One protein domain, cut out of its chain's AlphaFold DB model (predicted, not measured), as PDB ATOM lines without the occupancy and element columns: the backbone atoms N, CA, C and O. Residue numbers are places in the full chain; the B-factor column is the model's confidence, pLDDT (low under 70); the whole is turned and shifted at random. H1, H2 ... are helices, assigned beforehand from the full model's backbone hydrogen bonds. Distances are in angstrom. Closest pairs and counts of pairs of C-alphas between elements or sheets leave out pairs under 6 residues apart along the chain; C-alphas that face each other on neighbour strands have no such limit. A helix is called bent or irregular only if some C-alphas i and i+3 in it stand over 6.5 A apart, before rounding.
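Overview. This is residues 546 to 634 of the 634 residues of an uncharacterized protein of Tenericutes bacterium GWE2_38_8 (UniProt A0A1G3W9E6). A helical hairpin, H1 and H2 side by side, covers one side of a small cluster of helices, and on the other side H3, H4 and H5 are set in a triangle, with kinked H4 and H5 making a corner. The first residues of H1, 550 to 551, meet residues 599 to 603 of H4, and its last ones, 558 to 562, make a corner with residues 616 to 620 of H5, while a tail, residues 628 to 634, leads away from H5 and adds to the length. The printed part has 89 residues with five named helices, H1 to H5 in that order, and no named strand. The class is all helix, its packing part aligned, part crossed. The whole is compact, with a radius of gyration of the C-alphas of 12.3 A and spans of 38 by 28 by 23 A.

Along the chain. H1 takes residues 550 to 562 and measures 18.1 A, beginning at C-alpha 550 at (20.116, 14.912, -38.297). H2, residues 568 to 577, measures 14.3 A. H3, residues 579 to 585, is 10.1 A long. H4, residues 598 to 613, is the longest helix by residues, 23.0 A from first to last C-alpha, and begins at C-alpha 598 at (10.467, 18.357, -41.350). It has a kink of 56 degrees near residue 607 and is irregular, with C-alphas 606 and 609 7.7 A apart. H5, residues 615 to 627, measures 17.1 A and ends at C-alpha 627 at (36.295, 28.988, -46.768). It is neither bent nor irregular, but only just: C-alphas 617 and 620 are 6.2 A apart.

Arrangement. H1 and H2 form a helical hairpin at a shallow tilt of 22 degrees, opposite ways; their closest C-alphas, of Leu 557 and Asp 570, are 6.2 A apart. With residues 550 to 551 alone H1 touches H4, closest at the C-alphas of Tyr 551 and Phe 603, 6.5 A. With residues 558 to 562 alone H1 touches H5, about perpendicular at 75 degrees; the closest C-alphas, of Ile 561 and Val 617, are 5.7 A apart. H3 touches H4, closest at the C-alphas of Leu 581 and Val 600, 6.5 A. H4 and H5 only just touch, with 3 pairs of C-alphas within 8 A, and only at the corner. H1 and H3 are apart, as are H2 and H4. In H1, H2 and H3 every O i to N i+4 pair is within hydrogen-bond range; in H4 10 of 12 are, in H5 8 of 9.

Size, cuts and confidence. The two C-alphas farthest apart, of Glu 598 and Thr 633, are 38.3 A apart. The printed part has no cut, and its one long link is residues 586 to 597, between H3 and H4. Mean pLDDT of the printed part is 86.6; residue 594 and residues 628 to 634, which end at the chain's last residue, are under 70.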
ATOM      1  N   PRO A 546      19.217   6.715 -34.732       93.00
ATOM      2  CA  PRO A 546      19.777   6.227 -35.991       93.00
ATOM      3  C   PRO A 546      21.006   7.031 -36.437       93.00
ATOM      4  O   PRO A 546      21.106   8.230 -36.181       93.00
ATOM      5  N   ASP A 547      21.949   6.384 -37.126       91.00
ATOM      6  CA  ASP A 547      23.186   7.036 -37.589       91.00
ATOM      7  C   ASP A 547      22.951   8.119 -38.654       91.00
ATOM      8  O   ASP A 547      23.792   9.002 -38.829       91.00
ATOM      9  N   ASP A 548      21.817   8.061 -39.348       89.94
ATOM     10  CA  ASP A 548      21.356   9.030 -40.340       89.94
ATOM     11  C   ASP A 548      20.416  10.109 -39.768       89.94
ATOM     12  O   ASP A 548      19.981  10.989 -40.516       89.94
ATOM     13  N   SER A 549      20.138  10.094 -38.454       92.44
ATOM     14  CA  SER A 549      19.412  11.178 -37.778       92.44
ATOM     15  C   SER A 549      20.211  12.481 -37.843       92.44
ATOM     16  O   SER A 549      21.383  12.542 -37.450       92.44
ATOM     17  N   ILE A 550      19.546  13.559 -38.274       93.25
ATOM     18  CA  ILE A 550      20.116  14.912 -38.297       93.25
ATOM     19  C   ILE A 550      20.580  15.331 -36.899       93.25
ATOM     20  O   ILE A 550      21.690  15.850 -36.762       93.25
ATOM     21  N   TYR A 551      19.792  15.038 -35.858       95.06
ATOM     22  CA  TYR A 551      20.151  15.333 -34.470       95.06
ATOM     23  C   TYR A 551      21.450  14.626 -34.081       95.06
ATOM     24  O   TYR A 551      22.378  15.270 -33.588       95.06
ATOM     25  N   LYS A 552      21.566  13.317 -34.353       95.81
ATOM     26  CA  LYS A 552      22.779  12.555 -34.021       95.81
ATOM     27  C   LYS A 552      24.001  13.085 -34.755       95.81
ATOM     28  O   LYS A 552      25.035  13.317 -34.125       95.81
ATOM     29  N   MET A 553      23.884  13.308 -36.063       95.75
ATOM     30  CA  MET A 553      24.979  13.801 -36.896       95.75
ATOM     31  C   MET A 553      25.455  15.181 -36.428       95.75
ATOM     32  O   MET A 553      26.643  15.363 -36.158       95.75
ATOM     33  N   MET A 554      24.532  16.134 -36.274       95.38
ATOM     34  CA  MET A 554      24.851  17.512 -35.897       95.38
ATOM     35  C   MET A 554      25.377  17.637 -34.473       95.38
ATOM     36  O   MET A 554      26.356  18.344 -34.238       95.38
ATOM     37  N   LEU A 555      24.759  16.953 -33.511       95.44
ATOM     38  CA  LEU A 555      25.186  17.041 -32.119       95.44
ATOM     39  C   LEU A 555      26.525  16.332 -31.912       95.44
ATOM     40  O   LEU A 555      27.389  16.880 -31.233       95.44
ATOM     41  N   THR A 556      26.770  15.203 -32.585       95.19
ATOM     42  CA  THR A 556      28.094  14.555 -32.584       95.19
ATOM     43  C   THR A 556      29.157  15.456 -33.207       95.19
ATOM     44  O   THR A 556      30.238  15.611 -32.637       95.19
ATOM     45  N   LEU A 557      28.851  16.094 -34.345       95.50
ATOM     46  CA  LEU A 557      29.729  17.087 -34.963       95.50
ATOM     47  C   LEU A 557      30.053  18.213 -33.970       95.50
ATOM     48  O   LEU A 557      31.221  18.548 -33.780       95.50
ATOM     49  N   SER A 558      29.031  18.763 -33.306       93.94
ATOM     50  CA  SER A 558      29.203  19.840 -32.329       93.94
ATOM     51  C   SER A 558      30.100  19.419 -31.162       93.94
ATOM     52  O   SER A 558      31.008  20.164 -30.795       93.94
ATOM     53  N   THR A 559      29.933  18.198 -30.641       92.31
ATOM     54  CA  THR A 559      30.766  17.644 -29.567       92.31
ATOM     55  C   THR A 559      32.214  17.488 -30.003       92.31
ATOM     56  O   THR A 559      33.108  17.924 -29.279       92.31
ATOM     57  N   LYS A 560      32.471  16.957 -31.205       95.00
ATOM     58  CA  LYS A 560      33.835  16.846 -31.744       95.00
ATOM     59  C   LYS A 560      34.510  18.202 -31.883       95.00
ATOM     60  O   LYS A 560      35.663  18.349 -31.489       95.00
ATOM     61  N   ILE A 561      33.786  19.203 -32.385       94.25
ATOM     62  CA  ILE A 561      34.306  20.569 -32.486       94.25
ATOM     63  C   ILE A 561      34.645  21.116 -31.089       94.25
ATOM     64  O   ILE A 561      35.732  21.660 -30.897       94.25
ATOM     65  N   MET A 562      33.764  20.931 -30.096       90.25
ATOM     66  CA  MET A 562      34.028  21.362 -28.714       90.25
ATOM     67  C   MET A 562      35.250  20.670 -28.100       90.25
ATOM     68  O   MET A 562      36.006  21.315 -27.375       90.25
ATOM     69  N   MET A 563      35.458  19.388 -28.408       92.19
ATOM     70  CA  MET A 563      36.591  18.585 -27.933       92.19
ATOM     71  C   MET A 563      37.866  18.758 -28.775       92.19
ATOM     72  O   MET A 563      38.881  18.140 -28.467       92.19
ATOM     73  N   GLN A 564      37.842  19.611 -29.808       91.88
ATOM     74  CA  GLN A 564      38.953  19.822 -30.748       91.88
ATOM     75  C   GLN A 564      39.383  18.538 -31.481       91.88
ATOM     76  O   GLN A 564      40.543  18.363 -31.852       91.88
ATOM     77  N   GLU A 565      38.435  17.634 -31.717       93.12
ATOM     78  CA  GLU A 565      38.655  16.411 -32.480       93.12
ATOM     79  C   GLU A 565      38.495  16.648 -33.992       93.12
ATOM     80  O   GLU A 565      37.747  17.536 -34.418       93.12
ATOM     81  N   PRO A 566      39.137  15.832 -34.852       92.06
ATOM     82  CA  PRO A 566      38.930  15.902 -36.295       92.06
ATOM     83  C   PRO A 566      37.461  15.663 -36.678       92.06
ATOM     84  O   PRO A 566      36.910  14.585 -36.448       92.06
ATOM     85  N   PHE A 567      36.840  16.657 -37.319       94.50
ATOM     86  CA  PHE A 567      35.398  16.656 -37.605       94.50
ATOM     87  C   PHE A 567      35.036  16.785 -39.095       94.50
ATOM     88  O   PHE A 567      33.872  16.650 -39.468       94.50
ATOM     89  N   TYR A 568      36.019  17.019 -39.974       91.94
ATOM     90  CA  TYR A 568      35.776  17.290 -41.401       91.94
ATOM     91  C   TYR A 568      35.015  16.159 -42.114       91.94
ATOM     92  O   TYR A 568      34.174  16.412 -42.973       91.94
ATOM     93  N   GLY A 569      35.269  14.903 -41.729       92.50
ATOM     94  CA  GLY A 569      34.545  13.753 -42.273       92.50
ATOM     95  C   GLY A 569      33.053  13.765 -41.932       92.50
ATOM     96  O   GLY A 569      32.234  13.449 -42.789       92.50
ATOM     97  N   ASP A 570      32.688  14.165 -40.712       93.88
ATOM     98  CA  ASP A 570      31.288  14.251 -40.285       93.88
ATOM     99  C   ASP A 570      30.593  15.472 -40.898       93.88
ATOM    100  O   ASP A 570      29.463  15.356 -41.368       93.88
ATOM    101  N   TYR A 571      31.311  16.594 -41.022       94.88
ATOM    102  CA  TYR A 571      30.859  17.754 -41.794       94.88
ATOM    103  C   TYR A 571      30.471  17.363 -43.228       94.88
ATOM    104  O   TYR A 571      29.380  17.701 -43.675       94.88
ATOM    105  N   LEU A 572      31.312  16.602 -43.940       94.06
ATOM    106  CA  LEU A 572      31.004  16.168 -45.309       94.06
ATOM    107  C   LEU A 572      29.770  15.260 -45.385       94.06
ATOM    108  O   LEU A 572      29.025  15.325 -46.364       94.06
ATOM    109  N   LYS A 573      29.540  14.414 -44.372       94.25
ATOM    110  CA  LYS A 573      28.326  13.589 -44.306       94.25
ATOM    111  C   LYS A 573      27.081  14.461 -44.164       94.25
ATOM    112  O   LYS A 573      26.114  14.229 -44.882       94.25
ATOM    113  N   ILE A 574      27.124  15.464 -43.285       94.62
ATOM    114  CA  ILE A 574      26.016  16.409 -43.088       94.62
ATOM    115  C   ILE A 574      25.798  17.229 -44.355       94.62
ATOM    116  O   ILE A 574      24.682  17.268 -44.845       94.62
ATOM    117  N   LEU A 575      26.859  17.777 -44.950       93.50
ATOM    118  CA  LEU A 575      26.788  18.545 -46.195       93.50
ATOM    119  C   LEU A 575      26.119  17.760 -47.329       93.50
ATOM    120  O   LEU A 575      25.389  18.330 -48.132       93.50
ATOM    121  N   LYS A 576      26.358  16.446 -47.390       92.94
ATOM    122  CA  LYS A 576      25.704  15.558 -48.354       92.94
ATOM    123  C   LYS A 576      24.234  15.280 -48.009       92.94
ATOM    124  O   LYS A 576      23.448  15.059 -48.924       92.94
ATOM    125  N   ARG A 577      23.879  15.220 -46.720       91.62
ATOM    126  CA  ARG A 577      22.523  14.892 -46.241       91.62
ATOM    127  C   ARG A 577      21.586  16.103 -46.230       91.62
ATOM    128  O   ARG A 577      20.419  15.946 -46.574       91.62
ATOM    129  N   SER A 578      22.070  17.256 -45.789       90.75
ATOM    130  CA  SER A 578      21.345  18.524 -45.756       90.75
ATOM    131  C   SER A 578      22.359  19.662 -45.783       90.75
ATOM    132  O   SER A 578      23.019  19.972 -44.787       90.75
ATOM    133  N   LYS A 579      22.508  20.265 -46.960       90.38
ATOM    134  CA  LYS A 579      23.360  21.440 -47.135       90.38
ATOM    135  C   LYS A 579      22.694  22.662 -46.505       90.38
ATOM    136  O   LYS A 579      23.360  23.470 -45.870       90.38
ATOM    137  N   GLU A 580      21.381  22.738 -46.644       89.25
ATOM    138  CA  GLU A 580      20.511  23.822 -46.214       89.25
ATOM    139  C   GLU A 580      20.632  24.069 -44.705       89.25
ATOM    140  O   GLU A 580      20.722  25.212 -44.270       89.25
ATOM    141  N   LEU A 581      20.724  23.002 -43.903       91.25
ATOM    142  CA  LEU A 581      20.948  23.099 -42.460       91.25
ATOM    143  C   LEU A 581      22.278  23.789 -42.114       91.25
ATOM    144  O   LEU A 581      22.347  24.601 -41.190       91.25
ATOM    145  N   LEU A 582      23.347  23.458 -42.841       92.69
ATOM    146  CA  LEU A 582      24.658  24.078 -42.643       92.69
ATOM    147  C   LEU A 582      24.670  25.523 -43.141       92.69
ATOM    148  O   LEU A 582      25.208  26.381 -42.438       92.69
ATOM    149  N   ASP A 583      24.046  25.780 -44.294       91.19
ATOM    150  CA  ASP A 583      23.870  27.120 -44.858       91.19
ATOM    151  C   ASP A 583      23.150  28.017 -43.824       91.19
ATOM    152  O   ASP A 583      23.627  29.116 -43.525       91.19
ATOM    153  N   ALA A 584      22.079  27.518 -43.193       91.12
ATOM    154  CA  ALA A 584      21.330  28.230 -42.157       91.12
ATOM    155  C   ALA A 584      22.152  28.485 -40.883       91.12
ATOM    156  O   ALA A 584      22.278  29.623 -40.431       91.12
ATOM    157  N   LEU A 585      22.781  27.453 -40.309       91.56
ATOM    158  CA  LEU A 585      23.598  27.608 -39.095       91.56
ATOM    159  C   LEU A 585      24.793  28.550 -39.300       91.56
ATOM    160  O   LEU A 585      25.199  29.247 -38.368       91.56
ATOM    161  N   CYS A 586      25.367  28.571 -40.503       91.25
ATOM    162  CA  CYS A 586      26.514  29.414 -40.836       91.25
ATOM    163  C   CYS A 586      26.131  30.830 -41.295       91.25
ATOM    164  O   CYS A 586      27.033  31.615 -41.593       91.25
ATOM    165  N   GLY A 587      24.836  31.165 -41.350       87.44
ATOM    166  CA  GLY A 587      24.349  32.485 -41.760       87.44
ATOM    167  C   GLY A 587      24.518  32.774 -43.254       87.44
ATOM    168  O   GLY A 587      24.669  33.931 -43.641       87.44
ATOM    169  N   VAL A 588      24.547  31.736 -44.095       88.31
ATOM    170  CA  VAL A 588      24.497  31.873 -45.562       88.31
ATOM    171  C   VAL A 588      23.081  32.229 -46.003       88.31
ATOM    172  O   VAL A 588      22.905  33.001 -46.945       88.31
ATOM    173  N   ILE A 589      22.086  31.654 -45.329       86.56
ATOM    174  CA  ILE A 589      20.662  31.848 -45.595       86.56
ATOM    175  C   ILE A 589      19.942  31.955 -44.248       86.56
ATOM    176  O   ILE A 589      20.358  31.316 -43.281       86.56
ATOM    177  N   GLU A 590      18.886  32.759 -44.169       83.75
ATOM    178  CA  GLU A 590      18.046  32.798 -42.974       83.75
ATOM    179  C   GLU A 590      17.176  31.528 -42.899       83.75
ATOM    180  O   GLU A 590      16.636  31.103 -43.923       83.75
ATOM    181  N   PRO A 591      16.997  30.915 -41.712       80.75
ATOM    182  CA  PRO A 591      16.166  29.715 -41.554       80.75
ATOM    183  C   PRO A 591      14.735  29.860 -42.098       80.75
ATOM    184  O   PRO A 591      14.140  28.880 -42.528       80.75
ATOM    185  N   GLU A 592      14.194  31.081 -42.087       79.25
ATOM    186  CA  GLU A 592      12.831  31.410 -42.531       79.25
ATOM    187  C   GLU A 592      12.670  31.413 -44.065       79.25
ATOM    188  O   GLU A 592      11.549  31.325 -44.563       79.25
ATOM    189  N   ASP A 593      13.773  31.489 -44.820       78.12
ATOM    190  CA  ASP A 593      13.775  31.677 -46.279       78.12
ATOM    191  C   ASP A 593      13.875  30.357 -47.076       78.12
ATOM    192  O   ASP A 593      13.986  30.379 -48.307       78.12
ATOM    193  N   ILE A 594      13.858  29.196 -46.409       69.00
ATOM    194  CA  ILE A 594      14.053  27.880 -47.040       69.00
ATOM    195  C   ILE A 594      12.902  26.933 -46.690       69.00
ATOM    196  O   ILE A 594      12.610  26.692 -45.523       69.00
ATOM    197  N   GLU A 595      12.312  26.298 -47.707       73.94
ATOM    198  CA  GLU A 595      11.508  25.088 -47.506       73.94
ATOM    199  C   GLU A 595      12.436  23.911 -47.160       73.94
ATOM    200  O   GLU A 595      13.116  23.357 -48.028       73.94
ATOM    201  N   MET A 596      12.500  23.560 -45.877       77.50
ATOM    202  CA  MET A 596      13.309  22.454 -45.355       77.50
ATOM    203  C   MET A 596      12.467  21.194 -45.124       77.50
ATOM    204  O   MET A 596      11.249  21.267 -44.955       77.50
ATOM    205  N   ASP A 597      13.120  20.023 -45.093       83.06
ATOM    206  CA  ASP A 597      12.451  18.806 -44.625       83.06
ATOM    207  C   ASP A 597      12.078  18.939 -43.130       83.06
ATOM    208  O   ASP A 597      12.695  19.691 -42.370       83.06
ATOM    209  N   GLU A 598      11.009  18.257 -42.714       82.25
ATOM    210  CA  GLU A 598      10.467  18.357 -41.350       82.25
ATOM    211  C   GLU A 598      11.527  18.088 -40.252       82.25
ATOM    212  O   GLU A 598      11.618  18.895 -39.323       82.25
ATOM    213  N   PRO A 599      12.407  17.065 -40.361       84.75
ATOM    214  CA  PRO A 599      13.467  16.834 -39.375       84.75
ATOM    215  C   PRO A 599      14.468  17.988 -39.232       84.75
ATOM    216  O   PRO A 599      14.919  18.278 -38.122       84.75
ATOM    217  N   VAL A 600      14.846  18.645 -40.334       88.12
ATOM    218  CA  VAL A 600      15.768  19.789 -40.295       88.12
ATOM    219  C   VAL A 600      15.102  21.000 -39.641       88.12
ATOM    220  O   VAL A 600      15.739  21.671 -38.825       88.12
ATOM    221  N   THR A 601      13.826  21.245 -39.945       87.06
ATOM    222  CA  THR A 601      13.044  22.331 -39.335       87.06
ATOM    223  C   THR A 601      12.969  22.171 -37.815       87.06
ATOM    224  O   THR A 601      13.366  23.079 -37.083       87.06
ATOM    225  N   LEU A 602      12.566  20.991 -37.328       85.56
ATOM    226  CA  LEU A 602      12.470  20.703 -35.890       85.56
ATOM    227  C   LEU A 602      13.827  20.824 -35.180       85.56
ATOM    228  O   LEU A 602      13.922  21.369 -34.077       85.56
ATOM    229  N   PHE A 603      14.906  20.378 -35.831       91.88
ATOM    230  CA  PHE A 603      16.252  20.528 -35.285       91.88
ATOM    231  C   PHE A 603      16.627  21.999 -35.086       91.88
ATOM    232  O   PHE A 603      17.202  22.358 -34.055       91.88
ATOM    233  N   LEU A 604      16.325  22.857 -36.063       89.75
ATOM    234  CA  LEU A 604      16.607  24.286 -35.965       89.75
ATOM    235  C   LEU A 604      15.773  24.950 -34.867       89.75
ATOM    236  O   LEU A 604      16.337  25.715 -34.084       89.75
ATOM    237  N   GLU A 605      14.489  24.615 -34.741       87.12
ATOM    238  CA  GLU A 605      13.643  25.120 -33.650       87.12
ATOM    239  C   GLU A 605      14.246  24.824 -32.268       87.12
ATOM    240  O   GLU A 605      14.269  25.693 -31.392       87.12
ATOM    241  N   ASP A 606      14.808  23.628 -32.090       88.44
ATOM    242  CA  ASP A 606      15.398  23.213 -30.820       88.44
ATOM    243  C   ASP A 606      16.803  23.777 -30.580       88.44
ATOM    244  O   ASP A 606      17.127  24.215 -29.471       88.44
ATOM    245  N   PHE A 607      17.665  23.743 -31.597       92.31
ATOM    246  CA  PHE A 607      19.110  23.878 -31.414       92.31
ATOM    247  C   PHE A 607      19.735  25.100 -32.085       92.31
ATOM    248  O   PHE A 607      20.882  25.418 -31.756       92.31
ATOM    249  N   TYR A 608      19.030  25.823 -32.963       90.88
ATOM    250  CA  TYR A 608      19.603  26.956 -33.699       90.88
ATOM    251  C   TYR A 608      20.211  27.998 -32.759       90.88
ATOM    252  O   TYR A 608      21.405  28.298 -32.841       90.88
ATOM    253  N   MET A 609      19.427  28.492 -31.798       87.94
ATOM    254  CA  MET A 609      19.890  29.504 -30.842       87.94
ATOM    255  C   MET A 609      21.015  28.988 -29.942       87.94
ATOM    256  O   MET A 609      21.951  29.731 -29.635       87.94
ATOM    257  N   PHE A 610      20.951  27.720 -29.529       89.00
ATOM    258  CA  PHE A 610      21.974  27.099 -28.688       89.00
ATOM    259  C   PHE A 610      23.323  27.000 -29.418       89.00
ATOM    260  O   PHE A 610      24.355  27.398 -28.871       89.00
ATOM    261  N   LEU A 611      23.318  26.516 -30.663       91.44
ATOM    262  CA  LEU A 611      24.530  26.305 -31.453       91.44
ATOM    263  C   LEU A 611      25.141  27.619 -31.943       91.44
ATOM    264  O   LEU A 611      26.344  27.825 -31.784       91.44
ATOM    265  N   THR A 612      24.331  28.531 -32.483       90.06
ATOM    266  CA  THR A 612      24.810  29.826 -33.008       90.06
ATOM    267  C   THR A 612      25.350  30.742 -31.908       90.06
ATOM    268  O   THR A 612      26.316  31.479 -32.123       90.06
ATOM    269  N   SER A 613      24.812  30.642 -30.688       89.06
ATOM    270  CA  SER A 613      25.346  31.360 -29.523       89.06
ATOM    271  C   SER A 613      26.679  30.782 -29.026       89.06
ATOM    272  O   SER A 613      27.448  31.478 -28.351       89.06
ATOM    273  N   ASN A 614      26.995  29.527 -29.361       90.12
ATOM    274  CA  ASN A 614      28.213  28.861 -28.925       90.12
ATOM    275  C   ASN A 614      29.375  29.070 -29.913       90.12
ATOM    276  O   ASN A 614      29.602  28.302 -30.851       90.12
ATOM    277  N   LYS A 615      30.182  30.107 -29.654       89.00
ATOM    278  CA  LYS A 615      31.322  30.492 -30.505       89.00
ATOM    279  C   LYS A 615      32.378  29.400 -30.698       89.00
ATOM    280  O   LYS A 615      33.073  29.463 -31.710       89.00
ATOM    281  N   SER A 616      32.544  28.462 -29.760       89.50
ATOM    282  CA  SER A 616      33.526  27.377 -29.921       89.50
ATOM    283  C   SER A 616      33.081  26.351 -30.958       89.50
ATOM    284  O   SER A 616      33.935  25.747 -31.593       89.50
ATOM    285  N   VAL A 617      31.770  26.207 -31.171       90.81
ATOM    286  CA  VAL A 617      31.189  25.306 -32.171       90.81
ATOM    287  C   VAL A 617      31.045  26.006 -33.515       90.81
ATOM    288  O   VAL A 617      31.524  25.510 -34.533       90.81
ATOM    289  N   ILE A 618      30.404  27.178 -33.528       91.94
ATOM    290  CA  ILE A 618      29.972  27.776 -34.792       91.94
ATOM    291  C   ILE A 618      31.126  28.386 -35.595       91.94
ATOM    292  O   ILE A 618      31.113  28.334 -36.819       91.94
ATOM    293  N   LYS A 619      32.172  28.916 -34.942       92.06
ATOM    294  CA  LYS A 619      33.305  29.522 -35.663       92.06
ATOM    295  C   LYS A 619      34.091  28.504 -36.501       92.06
ATOM    296  O   LYS A 619      34.286  28.786 -37.683       92.06
ATOM    297  N   PRO A 620      34.533  27.350 -35.954       92.25
ATOM    298  CA  PRO A 620      35.163  26.316 -36.772       92.25
ATOM    299  C   PRO A 620      34.250  25.834 -37.898       92.25
ATOM    300  O   PRO A 620      34.721  25.651 -39.016       92.25
ATOM    301  N   LEU A 621      32.948  25.687 -37.631       92.50
ATOM    302  CA  LEU A 621      31.985  25.254 -38.641       92.50
ATOM    303  C   LEU A 621      31.885  26.248 -39.810       92.50
ATOM    304  O   LEU A 621      32.056  25.842 -40.956       92.50
ATOM    305  N   ILE A 622      31.721  27.544 -39.523       92.12
ATOM    306  CA  ILE A 622      31.719  28.629 -40.522       92.12
ATOM    307  C   ILE A 622      33.021  28.634 -41.324       92.12
ATOM    308  O   ILE A 622      32.997  28.776 -42.545       92.12
ATOM    309  N   GLN A 623      34.165  28.467 -40.654       90.75
ATOM    310  CA  GLN A 623      35.463  28.461 -41.322       90.75
ATOM    311  C   GLN A 623      35.546  27.343 -42.365       90.75
ATOM    312  O   GLN A 623      35.972  27.607 -43.486       90.75
ATOM    313  N   VAL A 624      35.116  26.128 -42.020       91.38
ATOM    314  CA  VAL A 624      35.109  24.997 -42.959       91.38
ATOM    315  C   VAL A 624      34.073  25.187 -44.068       91.38
ATOM    316  O   VAL A 624      34.344  24.864 -45.224       91.38
ATOM    317  N   HIS A 625      32.891  25.697 -43.724       92.38
ATOM    318  CA  HIS A 625      31.756  25.761 -44.636       92.38
ATOM    319  C   HIS A 625      31.881  26.878 -45.680       92.38
ATOM    320  O   HIS A 625      31.624  26.641 -46.858       92.38
ATOM    321  N   LEU A 626      32.348  28.066 -45.277       86.12
ATOM    322  CA  LEU A 626      32.505  29.214 -46.178       86.12
ATOM    323  C   LEU A 626      33.852  29.239 -46.906       86.12
ATOM    324  O   LEU A 626      33.918  29.675 -48.053       86.12
ATOM    325  N   ASN A 627      34.933  28.794 -46.254       79.75
ATOM    326  CA  ASN A 627      36.295  28.988 -46.768       79.75
ATOM    327  C   ASN A 627      36.950  27.699 -47.297       79.75
ATOM    328  O   ASN A 627      38.095  27.740 -47.749       79.75
ATOM    329  N   GLY A 628      36.244  26.562 -47.270       66.19
ATOM    330  CA  GLY A 628      36.797  25.252 -47.626       66.19
ATOM    331  C   GLY A 628      37.690  24.662 -46.524       66.19
ATOM    332  O   GLY A 628      37.755  25.196 -45.418       66.19
ATOM    333  N   GLN A 629      38.347  23.523 -46.797       53.72
ATOM    334  CA  GLN A 629      39.132  22.786 -45.792       53.72
ATOM    335  C   GLN A 629      40.043  23.716 -44.969       53.72
ATOM    336  O   GLN A 629      40.860  24.430 -45.555       53.72
ATOM    337  N   PRO A 630      40.007  23.649 -43.625       52.69
ATOM    338  CA  PRO A 630      41.071  24.228 -42.834       52.69
ATOM    339  C   PRO A 630      42.324  23.403 -43.132       52.69
ATOM    340  O   PRO A 630      42.350  22.187 -42.928       52.69
ATOM    341  N   THR A 631      43.363  24.048 -43.657       46.38
ATOM    342  CA  THR A 631      44.701  23.461 -43.709       46.38
ATOM    343  C   THR A 631      45.047  23.011 -42.297       46.38
ATOM    344  O   THR A 631      45.150  23.853 -41.407       46.38
ATOM    345  N   MET A 632      45.174  21.697 -42.074       39.75
ATOM    346  CA  MET A 632      45.635  21.128 -40.807       39.75
ATOM    347  C   MET A 632      47.046  21.647 -40.511       39.75
ATOM    348  O   MET A 632      48.025  21.037 -40.912       39.75
ATOM    349  N   THR A 633      47.152  22.818 -39.895       40.12
ATOM    350  CA  THR A 633      48.359  23.377 -39.280       40.12
ATOM    351  C   THR A 633      47.929  24.532 -38.378       40.12
ATOM    352  O   THR A 633      48.006  25.694 -38.772       40.12
ATOM    353  N   GLN A 634      47.450  24.200 -37.178       33.75
ATOM    354  CA  GLN A 634      47.736  24.934 -35.939       33.75
ATOM    355  C   GLN A 634      47.321  24.118 -34.722       33.75
ATOM    356  O   GLN A 634      46.169  23.634 -34.715       33.75
TER     357      GLN A 634